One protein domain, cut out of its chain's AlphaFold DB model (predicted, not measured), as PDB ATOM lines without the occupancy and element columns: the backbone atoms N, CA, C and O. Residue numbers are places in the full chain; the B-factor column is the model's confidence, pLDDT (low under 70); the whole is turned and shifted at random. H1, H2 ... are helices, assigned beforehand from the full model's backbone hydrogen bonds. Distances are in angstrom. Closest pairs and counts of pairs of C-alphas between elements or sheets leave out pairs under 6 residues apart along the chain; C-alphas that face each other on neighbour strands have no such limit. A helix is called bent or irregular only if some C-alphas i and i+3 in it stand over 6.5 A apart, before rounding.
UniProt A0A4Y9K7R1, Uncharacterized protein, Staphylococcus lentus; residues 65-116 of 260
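What this domain is: This is residues 65 to 116 of the 260 residues of an uncharacterized protein of Staphylococcus lentus (UniProt A0A4Y9K7R1). Three helices stand with their centres in a triangle: from the end of the long H1 the chain folds back into the short H2, and H3 meets H2 with its first residues, 102 to 106, alone, making a corner with it, and runs crosswise to both H2 and H1. The 52 printed residues hold three named helices, in the order H1, H2, H3, and no named strand; the class is all helix. The whole is compact, with a radius of gyration of the C-alphas of 10.3 A and spans of 26 by 24 by 22 A.

How they stand to each other: H1, residues 65 to 81, and H2, residues 86 to 92, are close but not clearly touching; their closest C-alphas, of Ile 80 and Ile 86, are 7.5 A apart. They run opposite ways at a shallow tilt of 34 degrees, only just short of steep. H3, residues 102 to 114, touches H2 with residues 102 to 106 alone, about perpendicular at 87 degrees; the closest C-alphas, of Asp 87 and Thr 102, are 6.3 A apart. H1 and H3 are near each other, with 5 pairs of C-alphas within 10 A. In H1 and H3 every O i to N i+4 pair is within hydrogen-bond range; in H2 1 of 3 is, and 1 of 4 O i to N i+3 pairs.

Where its parts are: H1 begins at C-alpha 65 (103.165, 225.783, 115.160) and is 24.0 A long. H2 is irregular: C-alphas 88 and 91 are 7.4 A apart. H3, 18.1 A long, ends at C-alpha 114 (91.147, 232.238, 132.878).

The domain as a whole: The C-alphas farthest apart, of Arg 65 and Gly 83, are 26.5 A apart. The printed part has no cut; the link H1 to H2 is tight and H2 to H3 short. Mean pLDDT of the printed part is 90.2, and no printed residue is under 70.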
ATOM      1  N   ARG A  65     103.899 226.386 114.031       79.00
ATOM      2  CA  ARG A  65     103.165 225.783 115.160       79.00
ATOM      3  C   ARG A  65     102.453 226.818 116.020       79.00
ATOM      4  O   ARG A  65     101.407 226.508 116.584       79.00
ATOM      5  N   GLN A  66     103.029 228.007 116.184       81.50
ATOM      6  CA  GLN A  66     102.375 229.078 116.929       81.50
ATOM      7  C   GLN A  66     101.145 229.586 116.170       81.50
ATOM      8  O   GLN A  66     100.079 229.680 116.767       81.50
ATOM      9  N   MET A  67     101.267 229.803 114.857       80.25
ATOM     10  CA  MET A  67     100.145 230.174 113.989       80.25
ATOM     11  C   MET A  67      99.034 229.119 114.008       80.25
ATOM     12  O   MET A  67      97.873 229.473 114.189       80.25
ATOM     13  N   ILE A  68      99.381 227.829 113.902       82.19
ATOM     14  CA  ILE A  68      98.416 226.725 114.016       82.19
ATOM     15  C   ILE A  68      97.695 226.804 115.356       82.19
ATOM     16  O   ILE A  68      96.476 226.861 115.383       82.19
ATOM     17  N   ARG A  69      98.427 226.896 116.470       82.69
ATOM     18  CA  ARG A  69      97.817 226.975 117.805       82.69
ATOM     19  C   ARG A  69      96.911 228.181 117.982       82.69
ATOM     20  O   ARG A  69      95.894 228.069 118.655       82.69
ATOM     21  N   ASP A  70      97.292 229.336 117.453       87.12
ATOM     22  CA  ASP A  70      96.476 230.541 117.574       87.12
ATOM     23  C   ASP A  70      95.210 230.439 116.709       87.12
ATOM     24  O   ASP A  70      94.136 230.813 117.179       87.12
ATOM     25  N   ASN A  71      95.292 229.814 115.531       88.25
ATOM     26  CA  ASN A  71      94.116 229.464 114.728       88.25
ATOM     27  C   ASN A  71      93.221 228.434 115.440       88.25
ATOM     28  O   ASN A  71      92.009 228.622 115.516       88.25
ATOM     29  N   GLU A  72      93.803 227.379 116.019       91.94
ATOM     30  CA  GLU A  72      93.068 226.361 116.781       91.94
ATOM     31  C   GLU A  72      92.339 226.979 117.978       91.94
ATOM     32  O   GLU A  72      91.194 226.629 118.234       91.94
ATOM     33  N   LYS A  73      92.933 227.952 118.686       92.94
ATOM     34  CA  LYS A  73      92.241 228.664 119.779       92.94
ATOM     35  C   LYS A  73      90.973 229.367 119.297       92.94
ATOM     36  O   LYS A  73      89.965 229.315 119.997       92.94
ATOM     37  N   VAL A  74      91.018 230.016 118.129       93.06
ATOM     38  CA  VAL A  74      89.848 230.683 117.532       93.06
ATOM     39  C   VAL A  74      88.779 229.657 117.161       93.06
ATOM     40  O   VAL A  74      87.605 229.858 117.463       93.06
ATOM     41  N   GLN A  75      89.174 228.533 116.568       93.19
ATOM     42  CA  GLN A  75      88.244 227.468 116.188       93.19
ATOM     43  C   GLN A  75      87.618 226.782 117.413       93.19
ATOM     44  O   GLN A  75      86.402 226.638 117.476       93.19
ATOM     45  N   VAL A  76      88.411 226.471 118.441       95.06
ATOM     46  CA  VAL A  76      87.929 225.945 119.729       95.06
ATOM     47  C   VAL A  76      86.977 226.927 120.406       95.06
ATOM     48  O   VAL A  76      85.956 226.520 120.958       95.06
ATOM     49  N   GLN A  77      87.283 228.226 120.370       95.56
ATOM     50  CA  GLN A  77      86.372 229.254 120.865       95.56
ATOM     51  C   GLN A  77      85.030 229.197 120.126       95.56
ATOM     52  O   GLN A  77      83.981 229.252 120.767       95.56
ATOM     53  N   ASN A  78      85.069 229.077 118.797       94.94
ATOM     54  CA  ASN A  78      83.879 228.996 117.961       94.94
ATOM     55  C   ASN A  78      83.055 227.732 118.264       94.94
ATOM     56  O   ASN A  78      81.842 227.827 118.430       94.94
ATOM     57  N   ASP A  79      83.705 226.577 118.418       96.12
ATOM     58  CA  ASP A  79      83.046 225.315 118.772       96.12
ATOM     59  C   ASP A  79      82.352 225.403 120.140       96.12
ATOM     60  O   ASP A  79      81.180 225.044 120.269       96.12
ATOM     61  N   ILE A  80      83.036 225.941 121.162       96.12
ATOM     62  CA  ILE A  80      82.446 226.123 122.498       96.12
ATOM     63  C   ILE A  80      81.258 227.087 122.426       96.12
ATOM     64  O   ILE A  80      80.191 226.787 122.960       96.12
ATOM     65  N   ASN A  81      81.414 228.226 121.744       95.88
ATOM     66  CA  ASN A  81      80.358 229.232 121.618       95.88
ATOM     67  C   ASN A  81      79.148 228.745 120.812       95.88
ATOM     68  O   ASN A  81      78.047 229.247 121.019       95.88
ATOM     69  N   ASN A  82      79.326 227.740 119.955       96.00
ATOM     70  CA  ASN A  82      78.239 227.061 119.254       96.00
ATOM     71  C   ASN A  82      77.726 225.816 119.986       96.00
ATOM     72  O   ASN A  82      76.903 225.085 119.442       96.00
ATOM     73  N   GLY A  83      78.140 225.600 121.238       95.50
ATOM     74  CA  GLY A  83      77.604 224.545 122.091       95.50
ATOM     75  C   GLY A  83      78.032 223.142 121.668       95.50
ATOM     76  O   GLY A  83      77.311 222.186 121.950       95.50
ATOM     77  N   LEU A  84      79.170 222.994 120.988       96.81
ATOM     78  CA  LEU A  84      79.749 221.675 120.753       96.81
ATOM     79  C   LEU A  84      80.427 221.174 122.039       96.81
ATOM     80  O   LEU A  84      81.092 221.948 122.739       96.81
ATOM     81  N   PRO A  85      80.264 219.889 122.394       95.62
ATOM     82  CA  PRO A  85      80.887 219.344 123.585       95.62
ATOM     83  C   PRO A  85      82.378 219.090 123.365       95.62
ATOM     84  O   PRO A  85      82.801 218.666 122.293       95.62
ATOM     85  N   ILE A  86      83.180 219.294 124.410       94.31
ATOM     86  CA  ILE A  86      84.645 219.193 124.310       94.31
ATOM     87  C   ILE A  86      85.120 217.815 123.875       94.31
ATOM     88  O   ILE A  86      86.082 217.707 123.127       94.31
ATOM     89  N   ASP A  87      84.423 216.766 124.304       91.12
ATOM     90  CA  ASP A  87      84.763 215.388 123.963       91.12
ATOM     91  C   ASP A  87      84.577 215.096 122.472       91.12
ATOM     92  O   ASP A  87      85.277 214.248 121.933       91.12
ATOM     93  N   TYR A  88      83.663 215.815 121.812       93.62
ATOM     94  CA  TYR A  88      83.353 215.639 120.395       93.62
ATOM     95  C   TYR A  88      84.432 216.254 119.504       93.62
ATOM     96  O   TYR A  88      84.970 215.587 118.630       93.62
ATOM     97  N   PHE A  89      84.799 217.516 119.736       89.19
ATOM     98  CA  PHE A  89      85.745 218.202 118.851       89.19
ATOM     99  C   PHE A  89      87.214 217.992 119.234       89.19
ATOM    100  O   PHE A  89      88.101 218.521 118.567       89.19
ATOM    101  N   LYS A  90      87.499 217.259 120.318       88.19
ATOM    102  CA  LYS A  90      88.857 217.057 120.843       88.19
ATOM    103  C   LYS A  90      89.845 216.603 119.771       88.19
ATOM    104  O   LYS A  90      90.949 217.137 119.702       88.19
ATOM    105  N   GLU A  91      89.457 215.612 118.976       86.06
ATOM    106  CA  GLU A  91      90.335 214.965 117.993       86.06
ATOM    107  C   GLU A  91      90.658 215.873 116.800       86.06
ATOM    108  O   GLU A  91      91.630 215.636 116.090       86.06
ATOM    109  N   ASN A  92      89.916 216.972 116.635       88.00
ATOM    110  CA  ASN A  92      90.110 217.921 115.543       88.00
ATOM    111  C   ASN A  92      91.291 218.878 115.769       88.00
ATOM    112  O   ASN A  92      91.629 219.636 114.862       88.00
ATOM    113  N   TYR A  93      91.896 218.893 116.965       88.81
ATOM    114  CA  TYR A  93      92.885 219.907 117.334       88.81
ATOM    115  C   TYR A  93      94.160 219.325 117.935       88.81
ATOM    116  O   TYR A  93      94.167 218.704 119.003       88.81
ATOM    117  N   THR A  94      95.288 219.667 117.318       84.62
ATOM    118  CA  THR A  94      96.619 219.219 117.729       84.62
ATOM    119  C   THR A  94      97.019 219.743 119.111       84.62
ATOM    120  O   THR A  94      97.793 219.096 119.827       84.62
ATOM    121  N   MET A  95      96.464 220.883 119.558       84.25
ATOM    122  CA  MET A  95      96.655 221.389 120.923       84.25
ATOM    123  C   MET A  95      96.175 220.427 122.023       84.25
ATOM    124  O   MET A  95      96.595 220.593 123.174       84.25
ATOM    125  N   PHE A  96      95.346 219.428 121.691       86.56
ATOM    126  CA  PHE A  96      94.844 218.418 122.626       86.56
ATOM    127  C   PHE A  96      95.497 217.037 122.486       86.56
ATOM    128  O   PHE A  96      95.246 216.198 123.346       86.56
ATOM    129  N   ASN A  97      96.402 216.817 121.524       83.12
ATOM    130  CA  ASN A  97      97.124 215.545 121.349       83.12
ATOM    131  C   ASN A  97      97.726 214.952 122.643       83.12
ATOM    132  O   ASN A  97      97.625 213.744 122.835       83.12
ATOM    133  N   PRO A  98      98.334 215.731 123.569       80.38
ATOM    134  CA  PRO A  98      98.885 215.157 124.802       80.38
ATOM    135  C   PRO A  98      97.834 214.906 125.901       80.38
ATOM    136  O   PRO A  98      98.190 214.496 127.006       80.38
ATOM    137  N   ILE A  99      96.559 215.219 125.661       84.69
ATOM    138  CA  ILE A  99      95.493 215.174 126.662       84.69
ATOM    139  C   ILE A  99      94.648 213.919 126.458       84.69
ATOM    140  O   ILE A  99      93.865 213.823 125.521       84.69
ATOM    141  N   ASN A 100      94.729 212.976 127.394       84.50
ATOM    142  CA  ASN A 100      94.066 211.676 127.236       84.50
ATOM    143  C   ASN A 100      92.682 211.589 127.892       84.50
ATOM    144  O   ASN A 100      91.932 210.671 127.587       84.50
ATOM    145  N   THR A 101      92.310 212.533 128.762       87.81
ATOM    146  CA  THR A 101      91.040 212.478 129.505       87.81
ATOM    147  C   THR A 101      90.222 213.757 129.341       87.81
ATOM    148  O   THR A 101      90.778 214.856 129.270       87.81
ATOM    149  N   THR A 102      88.894 213.620 129.360       88.31
ATOM    150  CA  THR A 102      87.930 214.735 129.370       88.31
ATOM    151  C   THR A 102      88.222 215.739 130.479       88.31
ATOM    152  O   THR A 102      88.213 216.945 130.253       88.31
ATOM    153  N   MET A 103      88.541 215.256 131.686       89.31
ATOM    154  CA  MET A 103      88.834 216.122 132.832       89.31
ATOM    155  C   MET A 103      90.101 216.957 132.603       89.31
ATOM    156  O   MET A 103      90.117 218.157 132.872       89.31
ATOM    157  N   SER A 104      91.161 216.353 132.060       90.06
ATOM    158  CA  SER A 104      92.381 217.087 131.718       90.06
ATOM    159  C   SER A 104      92.135 218.110 130.606       90.06
ATOM    160  O   SER A 104      92.699 219.204 130.648       90.06
ATOM    161  N   MET A 105      91.252 217.802 129.652       90.75
ATOM    162  CA  MET A 105      90.838 218.742 128.607       90.75
ATOM    163  C   MET A 105      90.062 219.922 129.192       90.75
ATOM    164  O   MET A 105      90.407 221.074 128.931       90.75
ATOM    165  N   PHE A 106      89.081 219.643 130.047       92.25
ATOM    166  CA  PHE A 106      88.306 220.652 130.759       92.25
ATOM    167  C   PHE A 106      89.208 221.579 131.587       92.25
ATOM    168  O   PHE A 106      89.080 222.801 131.521       92.25
ATOM    169  N   ASN A 107      90.176 221.024 132.322       91.94
ATOM    170  CA  ASN A 107      91.134 221.806 133.111       91.94
ATOM    171  C   ASN A 107      92.063 222.660 132.234       91.94
ATOM    172  O   ASN A 107      92.325 223.823 132.558       91.94
ATOM    173  N   SER A 108      92.535 222.107 131.114       92.00
ATOM    174  CA  SER A 108      93.350 222.827 130.128       92.00
ATOM    175  C   SER A 108      92.591 224.019 129.542       92.00
ATOM    176  O   SER A 108      93.075 225.150 129.593       92.00
ATOM    177  N   LEU A 109      91.360 223.799 129.071       94.06
ATOM    178  CA  LEU A 109      90.504 224.850 128.521       94.06
ATOM    179  C   LEU A 109      90.154 225.916 129.561       94.06
ATOM    180  O   LEU A 109      90.304 227.103 129.286       94.06
ATOM    181  N   ASN A 110      89.780 225.519 130.779       93.25
ATOM    182  CA  ASN A 110      89.507 226.472 131.856       93.25
ATOM    183  C   ASN A 110      90.716 227.344 132.191       93.25
ATOM    184  O   ASN A 110      90.558 228.532 132.459       93.25
ATOM    185  N   THR A 111      91.921 226.774 132.177       93.50
ATOM    186  CA  THR A 111      93.153 227.541 132.405       93.50
ATOM    187  C   THR A 111      93.342 228.588 131.310       93.50
ATOM    188  O   THR A 111      93.595 229.752 131.608       93.50
ATOM    189  N   ARG A 112      93.132 228.212 130.045       93.25
ATOM    190  CA  ARG A 112      93.234 229.127 128.897       93.25
ATOM    191  C   ARG A 112      92.183 230.233 128.926       93.25
ATOM    192  O   ARG A 112      92.513 231.380 128.644       93.25
ATOM    193  N   ILE A 113      90.951 229.911 129.317       94.19
ATOM    194  CA  ILE A 113      89.876 230.899 129.489       94.19
ATOM    195  C   ILE A 113      90.225 231.880 130.610       94.19
ATOM    196  O   ILE A 113      90.136 233.089 130.417       94.19
ATOM    197  N   LYS A 114      90.695 231.385 131.763       94.00
ATOM    198  CA  LYS A 114      91.147 232.238 132.878       94.00
ATOM    199  C   LYS A 114      92.304 233.155 132.480       94.00
ATOM    200  O   LYS A 114      92.344 234.301 132.913       94.00
ATOM    201  N   ASN A 115      93.202 232.667 131.628       94.75
ATOM    202  CA  ASN A 115      94.322 233.437 131.090       94.75
ATOM    203  C   ASN A 115      93.932 234.346 129.910       94.75
ATOM    204  O   ASN A 115      94.805 234.987 129.332       94.75
ATOM    205  N   ASN A 116      92.645 234.416 129.544       91.38
ATOM    206  CA  ASN A 116      92.131 235.215 128.429       91.38
ATOM    207  C   ASN A 116      92.711 234.825 127.050       91.38
ATOM    208  O   ASN A 116      92.690 235.627 126.117       91.38
TER     209      ASN A 116